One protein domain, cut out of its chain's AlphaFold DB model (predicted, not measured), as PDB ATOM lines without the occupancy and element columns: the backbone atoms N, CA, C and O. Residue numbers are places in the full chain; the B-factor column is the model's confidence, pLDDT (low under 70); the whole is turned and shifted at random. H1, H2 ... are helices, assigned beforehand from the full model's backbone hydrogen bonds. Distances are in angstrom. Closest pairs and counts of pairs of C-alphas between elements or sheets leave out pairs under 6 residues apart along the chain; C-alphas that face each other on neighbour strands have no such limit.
ATOM      1  N   LYS A 162     201.416 156.299  97.855       52.97
ATOM      2  CA  LYS A 162     201.269 157.750  97.792       52.97
ATOM      3  C   LYS A 162     202.273 158.373  98.766       52.97
ATOM      4  O   LYS A 162     202.344 157.931  99.912       52.97
ATOM      5  N   LYS A 163     203.039 159.377  98.312       57.00
ATOM      6  CA  LYS A 163     203.874 160.188  99.212       57.00
ATOM      7  C   LYS A 163     202.985 160.749 100.317       57.00
ATOM      8  O   LYS A 163     201.895 161.240 100.002       57.00
ATOM      9  N   ALA A 164     203.441 160.698 101.566       62.47
ATOM     10  CA  ALA A 164     202.740 161.375 102.650       62.47
ATOM     11  C   ALA A 164     202.632 162.869 102.311       62.47
ATOM     12  O   ALA A 164     203.625 163.509 101.965       62.47
ATOM     13  N   LYS A 165     201.412 163.399 102.352       73.75
ATOM     14  CA  LYS A 165     201.123 164.812 102.157       73.75
ATOM     15  C   LYS A 165     201.649 165.608 103.338       73.75
ATOM     16  O   LYS A 165     201.448 165.222 104.485       73.75
ATOM     17  N   SER A 166     202.334 166.695 103.026       81.69
ATOM     18  CA  SER A 166     202.900 167.644 103.979       81.69
ATOM     19  C   SER A 166     202.018 168.890 104.099       81.69
ATOM     20  O   SER A 166     201.155 169.130 103.251       81.69
ATOM     21  N   ALA A 167     202.269 169.728 105.108       70.62
ATOM     22  CA  ALA A 167     201.659 171.058 105.189       70.62
ATOM     23  C   ALA A 167     201.986 171.909 103.943       70.62
ATOM     24  O   ALA A 167     201.142 172.663 103.465       70.62
ATOM     25  N   TYR A 168     203.170 171.719 103.346       78.31
ATOM     26  CA  TYR A 168     203.556 172.393 102.105       78.31
ATOM     27  C   TYR A 168     202.686 171.975 100.906       78.31
ATOM     28  O   TYR A 168     202.345 172.809 100.069       78.31
ATOM     29  N   ASP A 169     202.255 170.708 100.831       76.25
ATOM     30  CA  ASP A 169     201.306 170.272  99.798       76.25
ATOM     31  C   ASP A 169     199.949 170.982  99.935       76.25
ATOM     32  O   ASP A 169     199.336 171.329  98.923       76.25
ATOM     33  N   GLN A 170     199.471 171.198 101.167       79.75
ATOM     34  CA  GLN A 170     198.219 171.928 101.398       79.75
ATOM     35  C   GLN A 170     198.382 173.419 101.102       79.75
ATOM     36  O   GLN A 170     197.517 173.999 100.451       79.75
ATOM     37  N   TYR A 171     199.528 174.009 101.446       76.00
ATOM     38  CA  TYR A 171     199.885 175.365 101.031       76.00
ATOM     39  C   TYR A 171     199.845 175.536  99.503       76.00
ATOM     40  O   TYR A 171     199.265 176.501  99.004       76.00
ATOM     41  N   GLN A 172     200.395 174.589  98.737       80.81
ATOM     42  CA  GLN A 172     200.355 174.657  97.272       80.81
ATOM     43  C   GLN A 172     198.928 174.595  96.717       80.81
ATOM     44  O   GLN A 172     198.595 175.356  95.805       80.81
ATOM     45  N   LYS A 173     198.069 173.726  97.269       78.62
ATOM     46  CA  LYS A 173     196.647 173.680  96.887       78.62
ATOM     47  C   LYS A 173     195.936 174.985  97.232       78.62
ATOM     48  O   LYS A 173     195.238 175.533  96.386       78.62
ATOM     49  N   TYR A 174     196.157 175.487  98.442       80.31
ATOM     50  CA  TYR A 174     195.588 176.736  98.932       80.31
ATOM     51  C   TYR A 174     195.968 177.918  98.026       80.31
ATOM     52  O   TYR A 174     195.092 178.618  97.519       80.31
ATOM     53  N   GLY A 175     197.258 178.079  97.716       74.31
ATOM     54  CA  GLY A 175     197.721 179.106  96.781       74.31
ATOM     55  C   GLY A 175     197.135 178.924  95.378       74.31
ATOM     56  O   GLY A 175     196.715 179.896  94.755       74.31
ATOM     57  N   GLY A 176     197.014 177.682  94.893       74.88
ATOM     58  CA  GLY A 176     196.365 177.373  93.615       74.88
ATOM     59  C   GLY A 176     194.904 177.837  93.535       74.88
ATOM     60  O   GLY A 176     194.498 178.399  92.514       74.88
ATOM     61  N   ILE A 177     194.128 177.662  94.610       81.62
ATOM     62  CA  ILE A 177     192.737 178.135  94.706       81.62
ATOM     63  C   ILE A 177     192.689 179.665  94.625       81.62
ATOM     64  O   ILE A 177     191.935 180.209  93.816       81.62
ATOM     65  N   ILE A 178     193.545 180.355  95.389       81.69
ATOM     66  CA  ILE A 178     193.637 181.823  95.378       81.69
ATOM     67  C   ILE A 178     193.964 182.336  93.976       81.69
ATOM     68  O   ILE A 178     193.262 183.196  93.448       81.69
ATOM     69  N   ILE A 179     195.000 181.786  93.342       80.75
ATOM     70  CA  ILE A 179     195.436 182.208  92.005       80.75
ATOM     71  C   ILE A 179     194.332 181.986  90.976       80.75
ATOM     72  O   ILE A 179     194.124 182.823  90.100       80.75
ATOM     73  N   THR A 180     193.608 180.871  91.076       83.75
ATOM     74  CA  THR A 180     192.484 180.579  90.180       83.75
ATOM     75  C   THR A 180     191.365 181.608  90.350       83.75
ATOM     76  O   THR A 180     190.850 182.107  89.347       83.75
ATOM     77  N   GLY A 181     191.040 181.977  91.594       86.38
ATOM     78  CA  GLY A 181     190.089 183.045  91.907       86.38
ATOM     79  C   GLY A 181     190.517 184.393  91.325       86.38
ATOM     80  O   GLY A 181     189.782 184.977  90.529       86.38
ATOM     81  N   LEU A 182     191.748 184.822  91.620       84.62
ATOM     82  CA  LEU A 182     192.324 186.076  91.121       84.62
ATOM     83  C   LEU A 182     192.368 186.131  89.591       84.62
ATOM     84  O   LEU A 182     192.077 187.161  88.991       84.62
ATOM     85  N   ASN A 183     192.703 185.017  88.938       85.44
ATOM     86  CA  ASN A 183     192.742 184.947  87.481       85.44
ATOM     87  C   ASN A 183     191.354 185.006  86.850       85.44
ATOM     88  O   ASN A 183     191.199 185.599  85.782       85.44
ATOM     89  N   ARG A 184     190.355 184.376  87.476       88.56
ATOM     90  CA  ARG A 184     188.965 184.440  87.018       88.56
ATOM     91  C   ARG A 184     188.432 185.865  87.142       88.56
ATOM     92  O   ARG A 184     187.872 186.378  86.179       88.56
ATOM     93  N   GLU A 185     188.652 186.502  88.288       90.12
ATOM     94  CA  GLU A 185     188.248 187.886  88.531       90.12
ATOM     95  C   GLU A 185     188.966 188.852  87.579       90.12
ATOM     96  O   GLU A 185     188.316 189.623  86.875       90.12
ATOM     97  N   GLY A 186     190.290 188.734  87.446       86.50
ATOM     98  CA  GLY A 186     191.088 189.570  86.551       86.50
ATOM     99  C   GLY A 186     190.634 189.489  85.093       86.50
ATOM    100  O   GLY A 186     190.443 190.521  84.455       86.50
ATOM    101  N   LYS A 187     190.363 188.280  84.580       88.06
ATOM    102  CA  LYS A 187     189.819 188.091  83.222       88.06
ATOM    103  C   LYS A 187     188.407 188.650  83.051       88.06
ATOM    104  O   LYS A 187     188.042 189.015  81.937       88.06
ATOM    105  N   SER A 188     187.606 188.678  84.116       89.94
ATOM    106  CA  SER A 188     186.255 189.252  84.071       89.94
ATOM    107  C   SER A 188     186.265 190.783  84.031       89.94
ATOM    108  O   SER A 188     185.370 191.378  83.437       89.94
ATOM    109  N   LEU A 189     187.288 191.411  84.623       90.06
ATOM    110  CA  LEU A 189     187.429 192.866  84.714       90.06
ATOM    111  C   LEU A 189     188.190 193.471  83.525       90.06
ATOM    112  O   LEU A 189     187.826 194.545  83.053       90.06
ATOM    113  N   ASP A 190     189.230 192.792  83.034       88.50
ATOM    114  CA  ASP A 190     190.031 193.231  81.890       88.50
ATOM    115  C   ASP A 190     190.257 192.062  80.909       88.50
ATOM    116  O   ASP A 190     190.952 191.095  81.239       88.50
ATOM    117  N   PRO A 191     189.738 192.145  79.671       81.25
ATOM    118  CA  PRO A 191     189.973 191.139  78.635       81.25
ATOM    119  C   PRO A 191     191.456 190.924  78.293       81.25
ATOM    120  O   PRO A 191     191.822 189.860  77.797       81.25
ATOM    121  N   ASN A 192     192.318 191.916  78.548       86.62
ATOM    122  CA  ASN A 192     193.762 191.836  78.322       86.62
ATOM    123  C   ASN A 192     194.543 191.380  79.566       86.62
ATOM    124  O   ASN A 192     195.780 191.369  79.548       86.62
ATOM    125  N   TYR A 193     193.846 190.990  80.638       85.75
ATOM    126  CA  TYR A 193     194.456 190.547  81.881       85.75
ATOM    127  C   TYR A 193     195.378 189.344  81.660       85.75
ATOM    128  O   TYR A 193     194.983 188.278  81.172       85.75
ATOM    129  N   LYS A 194     196.637 189.493  82.075       85.56
ATOM    130  CA  LYS A 194     197.617 188.406  82.052       85.56
ATOM    131  C   LYS A 194     197.457 187.555  83.301       85.56
ATOM    132  O   LYS A 194     197.687 188.032  84.407       85.56
ATOM    133  N   SER A 195     197.116 186.284  83.106       85.81
ATOM    134  CA  SER A 195     196.980 185.335  84.209       85.81
ATOM    135  C   SER A 195     198.278 185.195  84.999       85.81
ATOM    136  O   SER A 195     199.346 184.967  84.428       85.81
ATOM    137  N   LEU A 196     198.152 185.304  86.315       80.62
ATOM    138  CA  LEU A 196     199.209 185.057  87.277       80.62
ATOM    139  C   LEU A 196     199.448 183.553  87.400       80.62
ATOM    140  O   LEU A 196     198.508 182.758  87.462       80.62
ATOM    141  N   ASN A 197     200.716 183.162  87.465       86.75
ATOM    142  CA  ASN A 197     201.110 181.821  87.885       86.75
ATOM    143  C   ASN A 197     201.558 181.810  89.356       86.75
ATOM    144  O   ASN A 197     201.773 182.859  89.964       86.75
ATOM    145  N   PHE A 198     201.721 180.610  89.921       79.25
ATOM    146  CA  PHE A 198     202.065 180.428  91.335       79.25
ATOM    147  C   PHE A 198     203.325 181.171  91.758       79.25
ATOM    148  O   PHE A 198     203.313 181.874  92.760       79.25
ATOM    149  N   ARG A 199     204.379 181.091  90.946       85.75
ATOM    150  CA  ARG A 199     205.644 181.766  91.229       85.75
ATOM    151  C   ARG A 199     205.494 183.286  91.215       85.75
ATOM    152  O   ARG A 199     205.998 183.953  92.100       85.75
ATOM    153  N   GLN A 200     204.761 183.835  90.249       84.69
ATOM    154  CA  GLN A 200     204.509 185.277  90.162       84.69
ATOM    155  C   GLN A 200     203.688 185.801  91.342       84.69
ATOM    156  O   GLN A 200     203.945 186.905  91.819       84.69
ATOM    157  N   TRP A 201     202.705 185.023  91.795       85.25
ATOM    158  CA  TRP A 201     201.933 185.345  92.990       85.25
ATOM    159  C   TRP A 201     202.805 185.277  94.249       85.25
ATOM    160  O   TRP A 201     202.815 186.227  95.025       85.25
ATOM    161  N   GLU A 202     203.606 184.223  94.409       85.62
ATOM    162  CA  GLU A 202     204.509 184.061  95.552       85.62
ATOM    163  C   GLU A 202     205.584 185.161  95.600       85.62
ATOM    164  O   GLU A 202     205.823 185.755  96.648       85.62
ATOM    165  N   ASP A 203     206.192 185.496  94.460       85.69
ATOM    166  CA  ASP A 203     207.188 186.566  94.343       85.69
ATOM    167  C   ASP A 203     206.572 187.952  94.591       85.69
ATOM    168  O   ASP A 203     207.254 188.881  95.029       85.69
ATOM    169  N   LYS A 204     205.281 188.137  94.290       84.75
ATOM    170  CA  LYS A 204     204.551 189.354  94.663       84.75
ATOM    171  C   LYS A 204     204.316 189.392  96.174       84.75
ATOM    172  O   LYS A 204     204.662 190.389  96.794       84.75
ATOM    173  N   PHE A 205     203.834 188.297  96.755       84.38
ATOM    174  CA  PHE A 205     203.573 188.191  98.187       84.38
ATOM    175  C   PHE A 205     204.839 188.432  99.023       84.38
ATOM    176  O   PHE A 205     204.812 189.211  99.969       84.38
ATOM    177  N   LYS A 206     205.976 187.842  98.626       89.12
ATOM    178  CA  LYS A 206     207.281 188.071  99.271       89.12
ATOM    179  C   LYS A 206     207.699 189.535  99.245       89.12
ATOM    180  O   LYS A 206     208.214 190.037 100.234       89.12
ATOM    181  N   ARG A 207     207.483 190.232  98.126       89.19
ATOM    182  CA  ARG A 207     207.809 191.664  98.019       89.19
ATOM    183  C   ARG A 207     206.957 192.533  98.939       89.19
ATOM    184  O   ARG A 207     207.424 193.587  99.342       89.19
ATOM    185  N   GLU A 208     205.739 192.101  99.242       88.50
ATOM    186  CA  GLU A 208     204.812 192.810 100.131       88.50
ATOM    187  C   GLU A 208     205.027 192.463 101.617       88.50
ATOM    188  O   GLU A 208     204.539 193.187 102.473       88.50
ATOM    189  N   ASN A 209     205.771 191.390 101.925       84.25
ATOM    190  CA  ASN A 209     205.965 190.866 103.284       84.25
ATOM    191  C   ASN A 209     207.453 190.605 103.591       84.25
ATOM    192  O   ASN A 209     207.843 189.484 103.922       84.25
ATOM    193  N   ASP A 210     208.300 191.623 103.418       86.06
ATOM    194  CA  ASP A 210     209.721 191.623 103.814       86.06
ATOM    195  C   ASP A 210     210.536 190.399 103.350       86.06
ATOM    196  O   ASP A 210     211.411 189.879 104.043       86.06
ATOM    197  N   GLY A 211     210.243 189.905 102.148       84.50
ATOM    198  CA  GLY A 211     210.928 188.769 101.530       84.50
ATOM    199  C   GLY A 211     210.448 187.390 101.992       84.50
ATOM    200  O   GLY A 211     210.903 186.385 101.436       84.50
ATOM    201  N   LYS A 212     209.514 187.311 102.945       83.12
ATOM    202  CA  LYS A 212     208.983 186.049 103.474       83.12
ATOM    203  C   LYS A 212     207.794 185.552 102.653       83.12
ATOM    204  O   LYS A 212     206.921 186.314 102.241       83.12
ATOM    205  N   SER A 213     207.751 184.248 102.384       85.50
ATOM    206  CA  SER A 213     206.587 183.627 101.745       85.50
ATOM    207  C   SER A 213     205.442 183.452 102.742       85.50
ATOM    208  O   SER A 213     205.671 183.314 103.941       85.50
ATOM    209  N   LEU A 214     204.208 183.350 102.240       82.69
ATOM    210  CA  LEU A 214     203.051 183.010 103.076       82.69
ATOM    211  C   LEU A 214     203.270 181.701 103.851       82.69
ATOM    212  O   LEU A 214     202.852 181.585 104.996       82.69
ATOM    213  N   TYR A 215     203.955 180.730 103.240       87.31
ATOM    214  CA  TYR A 215     204.310 179.487 103.917       87.31
ATOM    215  C   TYR A 215     205.250 179.728 105.100       87.31
ATOM    216  O   TYR A 215     205.004 179.191 106.169       87.31
ATOM    217  N   GLN A 216     206.281 180.561 104.930       85.12
ATOM    218  CA  GLN A 216     207.235 180.886 105.996       85.12
ATOM    219  C   GLN A 216     206.573 181.660 107.140       85.12
ATOM    220  O   GLN A 216     206.854 181.381 108.301       85.12
ATOM    221  N   LEU A 217     205.667 182.592 106.827       85.19
ATOM    222  CA  LEU A 217     204.904 183.331 107.838       85.19
ATOM    223  C   LEU A 217     203.944 182.414 108.617       85.19
ATOM    224  O   LEU A 217     203.855 182.505 109.842       85.19
ATOM    225  N   ALA A 218     203.266 181.500 107.915       83.94
ATOM    226  CA  ALA A 218     202.409 180.473 108.509       83.94
ATOM    227  C   ALA A 218     203.197 179.484 109.378       83.94
ATOM    228  O   ALA A 218     202.797 179.204 110.503       83.94
ATOM    229  N   GLU A 219     204.342 179.003 108.892       88.38
ATOM    230  CA  GLU A 219     205.229 178.084 109.614       88.38
ATOM    231  C   GLU A 219     205.774 178.711 110.899       88.38
ATOM    232  O   GLU A 219     205.778 178.073 111.952       88.38
ATOM    233  N   ALA A 220     206.180 179.980 110.830       85.31
ATOM    234  CA  ALA A 220     206.648 180.739 111.981       85.31
ATOM    235  C   ALA A 220     205.518 181.141 112.948       85.31
ATOM    236  O   ALA A 220     205.807 181.583 114.059       85.31
ATOM    237  N   LYS A 221     204.245 180.960 112.554       84.31
ATOM    238  CA  LYS A 221     203.047 181.294 113.344       84.31
ATOM    239  C   LYS A 221     203.082 182.730 113.879       84.31
ATOM    240  O   LYS A 221     202.688 182.982 115.014       84.31
ATOM    241  N   GLU A 222     203.574 183.664 113.060       76.25
ATOM    242  CA  GLU A 222     203.854 185.046 113.489       76.25
ATOM    243  C   GLU A 222     202.589 185.820 113.892       76.25
ATOM    244  O   GLU A 222     202.657 186.727 114.716       76.25
ATOM    245  N   THR A 223     201.427 185.445 113.348       83.94
ATOM    246  CA  THR A 223     200.119 186.002 113.721       83.94
ATOM    247  C   THR A 223     199.127 184.888 114.039       83.94
ATOM    248  O   THR A 223     199.310 183.737 113.636       83.94
ATOM    249  N   GLU A 224     198.037 185.224 114.734       86.50
ATOM    250  CA  GLU A 224     196.976 184.260 115.043       86.50
ATOM    251  C   GLU A 224     196.316 183.699 113.770       86.50
ATOM    252  O   GLU A 224     195.997 182.512 113.694       86.50
ATOM    253  N   GLU A 225     196.184 184.521 112.727       86.38
ATOM    254  CA  GLU A 225     195.684 184.088 111.419       86.38
ATOM    255  C   GLU A 225     196.620 183.064 110.766       86.38
ATOM    256  O   GLU A 225     196.173 182.014 110.299       86.38
ATOM    257  N   TYR A 226     197.928 183.326 110.792       86.56
ATOM    258  CA  TYR A 226     198.955 182.428 110.269       86.56
ATOM    259  C   TYR A 226     199.064 181.127 111.070       86.56
ATOM    260  O   TYR A 226     199.193 180.054 110.479       86.56
ATOM    261  N   ALA A 227     198.914 181.198 112.394       82.31
ATOM    262  CA  ALA A 227     198.861 180.025 113.259       82.31
ATOM    263  C   ALA A 227     197.666 179.119 112.918       82.31
ATOM    264  O   ALA A 227     197.838 177.910 112.749       82.31
ATOM    265  N   ARG A 228     196.471 179.699 112.729       88.88
ATOM    266  CA  ARG A 228     195.267 178.958 112.309       88.88
ATOM    267  C   ARG A 228     195.434 178.337 110.923       88.88
ATOM    268  O   ARG A 228     195.024 177.197 110.705       88.88
ATOM    269  N   LEU A 229     196.050 179.067 109.993       85.75
ATOM    270  CA  LEU A 229     196.324 178.591 108.637       85.75
ATOM    271  C   LEU A 229     197.250 177.363 108.657       85.75
ATOM    272  O   LEU A 229     196.960 176.354 108.014       85.75
ATOM    273  N   TRP A 230     198.320 177.426 109.452       86.31
ATOM    274  CA  TRP A 230     199.264 176.326 109.623       86.31
ATOM    275  C   TRP A 230     198.619 175.096 110.257       86.31
ATOM    276  O   TRP A 230     198.756 173.987 109.739       86.31
ATOM    277  N   GLU A 231     197.863 175.283 111.339       88.31
ATOM    278  CA  GLU A 231     197.137 174.188 111.989       88.31
ATOM    279  C   GLU A 231     196.116 173.539 111.051       88.31
ATOM    280  O   GLU A 231     195.952 172.318 111.067       88.31
ATOM    281  N   ASN A 232     195.448 174.327 110.204       88.62
ATOM    282  CA  ASN A 232     194.560 173.793 109.177       88.62
ATOM    283  C   ASN A 232     195.326 172.930 108.169       88.62
ATOM    284  O   ASN A 232     194.905 171.804 107.908       88.62
ATOM    285  N   TRP A 233     196.472 173.389 107.662       86.44
ATOM    286  CA  TRP A 233     197.287 172.609 106.725       86.44
ATOM    287  C   TRP A 233     197.841 171.325 107.337       86.44
ATOM    288  O   TRP A 233     197.809 170.273 106.693       86.44
ATOM    289  N   GLU A 234     198.319 171.371 108.581       87.62
ATOM    290  CA  GLU A 234     198.771 170.177 109.295       87.62
ATOM    291  C   GLU A 234     197.624 169.182 109.473       87.62
ATOM    292  O   GLU A 234     197.767 168.008 109.117       87.62
ATOM    293  N   ARG A 235     196.461 169.649 109.933       87.25
ATOM    294  CA  ARG A 235     195.281 168.807 110.150       87.25
ATOM    295  C   ARG A 235     194.772 168.183 108.854       87.25
ATOM    296  O   ARG A 235     194.510 166.982 108.826       87.25
ATOM    297  N   GLU A 236     194.665 168.961 107.781       81.75
ATOM    298  CA  GLU A 236     194.239 168.480 106.463       81.75
ATOM    299  C   GLU A 236     195.251 167.505 105.862       81.75
ATOM    300  O   GLU A 236     194.863 166.469 105.323       81.75
ATOM    301  N   SER A 237     196.554 167.767 106.009       82.81
ATOM    302  CA  SER A 237     197.590 166.832 105.564       82.81
ATOM    303  C   SER A 237     197.531 165.503 106.326       82.81
ATOM    304  O   SER A 237     197.604 164.436 105.712       82.81
ATOM    305  N   ALA A 238     197.305 165.543 107.642       80.06
ATOM    306  CA  ALA A 238     197.138 164.358 108.474       80.06
ATOM    307  C   ALA A 238     195.865 163.577 108.108       80.06
ATOM    308  O   ALA A 238     195.919 162.354 107.968       80.06
ATOM    309  N   LEU A 239     194.743 164.269 107.884       81.75
ATOM    310  CA  LEU A 239     193.480 163.679 107.426       81.75
ATOM    311  C   LEU A 239     193.616 163.031 106.044       81.75
ATOM    312  O   LEU A 239     193.163 161.903 105.855       81.75
ATOM    313  N   GLU A 240     194.275 163.686 105.087       75.50
ATOM    314  CA  GLU A 240     194.513 163.121 103.754       75.50
ATOM    315  C   GLU A 240     195.457 161.917 103.779       75.50
ATOM    316  O   GLU A 240     195.300 160.996 102.976       75.50
ATOM    317  N   ASN A 241     196.416 161.892 104.702       76.62
ATOM    318  CA  ASN A 241     197.289 160.738 104.907       76.62
ATOM    319  C   ASN A 241     196.565 159.573 105.592       76.62
ATOM    320  O   ASN A 241     196.859 158.415 105.297       76.62
ATOM    321  N   ALA A 242     195.620 159.868 106.487       75.19
ATOM    322  CA  ALA A 242     194.822 158.865 107.185       75.19
ATOM    323  C   ALA A 242     193.730 158.251 106.289       75.19
ATOM    324  O   ALA A 242     193.521 157.039 106.328       75.19
ATOM    325  N   ASN A 243     193.066 159.074 105.468       69.56
ATOM    326  CA  ASN A 243     191.882 158.692 104.689       69.56
ATOM    327  C   ASN A 243     192.149 158.513 103.186       69.56
ATOM    328  O   ASN A 243     191.291 158.009 102.462       69.56
ATOM    329  N   GLY A 244     193.311 158.935 102.688       59.00
ATOM    330  CA  GLY A 244     193.650 158.828 101.275       59.00
ATOM    331  C   GLY A 244     193.898 157.382 100.829       59.00
ATOM    332  O   GLY A 244     194.321 156.536 101.625       59.00
ATOM    333  N   PRO A 245     193.695 157.069  99.536       55.25
ATOM    334  CA  PRO A 245     194.091 155.778  99.001       55.25
ATOM    335  C   PRO A 245     195.594 155.579  99.234       55.25
ATOM    336  O   PRO A 245     196.414 156.435  98.896       55.25
ATOM    337  N   ARG A 246     195.964 154.429  99.820       53.25
ATOM    338  CA  ARG A 246     197.371 154.083 100.115       53.25
ATOM    339  C   ARG A 246     198.240 154.045  98.857       53.25
ATOM    340  O   ARG A 246     199.463 154.146  98.957       53.25
ATOM    341  N   TYR A 247     197.608 153.898  97.695       49.94
ATOM    342  CA  TYR A 247     198.251 153.845  96.399       49.94
ATOM    343  C   TYR A 247     197.587 154.823  95.429       49.94
ATOM    344  O   TYR A 247     196.362 154.901  95.392       49.94
ATOM    345  N   ASN A 248     198.379 155.548  94.638       49.88
ATOM    346  CA  ASN A 248     197.846 156.295  93.500       49.88
ATOM    347  C   ASN A 248     197.657 155.331  92.326       49.88
ATOM    348  O   ASN A 248     198.618 154.671  91.917       49.88
ATOM    349  N   GLU A 249     196.455 155.303  91.756       43.41
ATOM    350  CA  GLU A 249     196.275 154.828  90.387       43.41
ATOM    351  C   GLU A 249     196.945 155.841  89.456       43.41
ATOM    352  O   GLU A 249     196.694 157.045  89.524       43.41
ATOM    353  N   ILE A 250     197.888 155.369  88.645       46.75
ATOM    354  CA  ILE A 250     198.622 156.229  87.719       46.75
ATOM    355  C   ILE A 250     197.749 156.402  86.467       46.75
ATOM    356  O   ILE A 250     197.417 155.391  85.847       46.75
TER     357      ILE A 250
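AT A GLANCE: This is residues 162 to 250 of the 546 residues of an uncharacterized protein of Rhizoclosmatium globosum (UniProt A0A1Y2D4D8). Two long helices meet roughly as a T: H1 starts beside residues 230 to 237 of H4, partway along it, and runs away from it. The shorter H2 and H3 sit in the corner between H1 and the first part of H4, with H2 meeting H1 at its first residue, Phe 198, near residues 175 to 179 of H1, and running away from it. The printed part has 89 residues with four named helices, in the order H1, H2, H3, H4, and no named strand; the class is all helix. The whole is loose, with a radius of gyration of the C-alphas of 15.5 A, and flat, spanning 44 by 36 by 17 A.

HOW THE PARTS SIT: H1, residues 167 to 189, touches H2, residues 198 to 208, with residues 175 to 179 alone; the closest C-alphas, of Gly 176 and Phe 198, are 6.9 A apart. Their lines are about perpendicular, at 89 degrees. H2 only just touches H3, residues 214 to 219, with 3 pairs of C-alphas within 8 A, the closest being Phe 205 and Leu 214 at 7.1 A. H3 touches H4, residues 224 to 243, about perpendicular at 80 degrees; the closest C-alphas, of Ala 218 and Tyr 226, are 4.3 A apart. H4 touches H1 through the C-alphas of Trp 233 and Ala 167, the closest at 4.9 A, at a steep tilt of 68 degrees, only just short of about perpendicular, opposite ways. The helix packing is mostly crossed, with none of the 4 touching pairs at a shallow tilt. H1 and H3 are close but not clearly touching, and H2 and H4 are apart. In H1, H2, H3 and H4 every O i to N i+4 pair is within hydrogen-bond range.

IN THESE COORDINATES: H1 begins at C-alpha 167, (201.659, 171.058, 105.189), and is 33.1 A long. H2 measures 15.4 A and H3 8.5 A. H4, 28.1 A long, ends at C-alpha 243, (191.882, 158.692, 104.689).

THE WHOLE: The C-alphas farthest apart, of Asn 192 and Ala 242, are 43.8 A apart. The printed part has no cut and no long link. Residues 162 to 164 and 243 to 250 have pLDDT under 70.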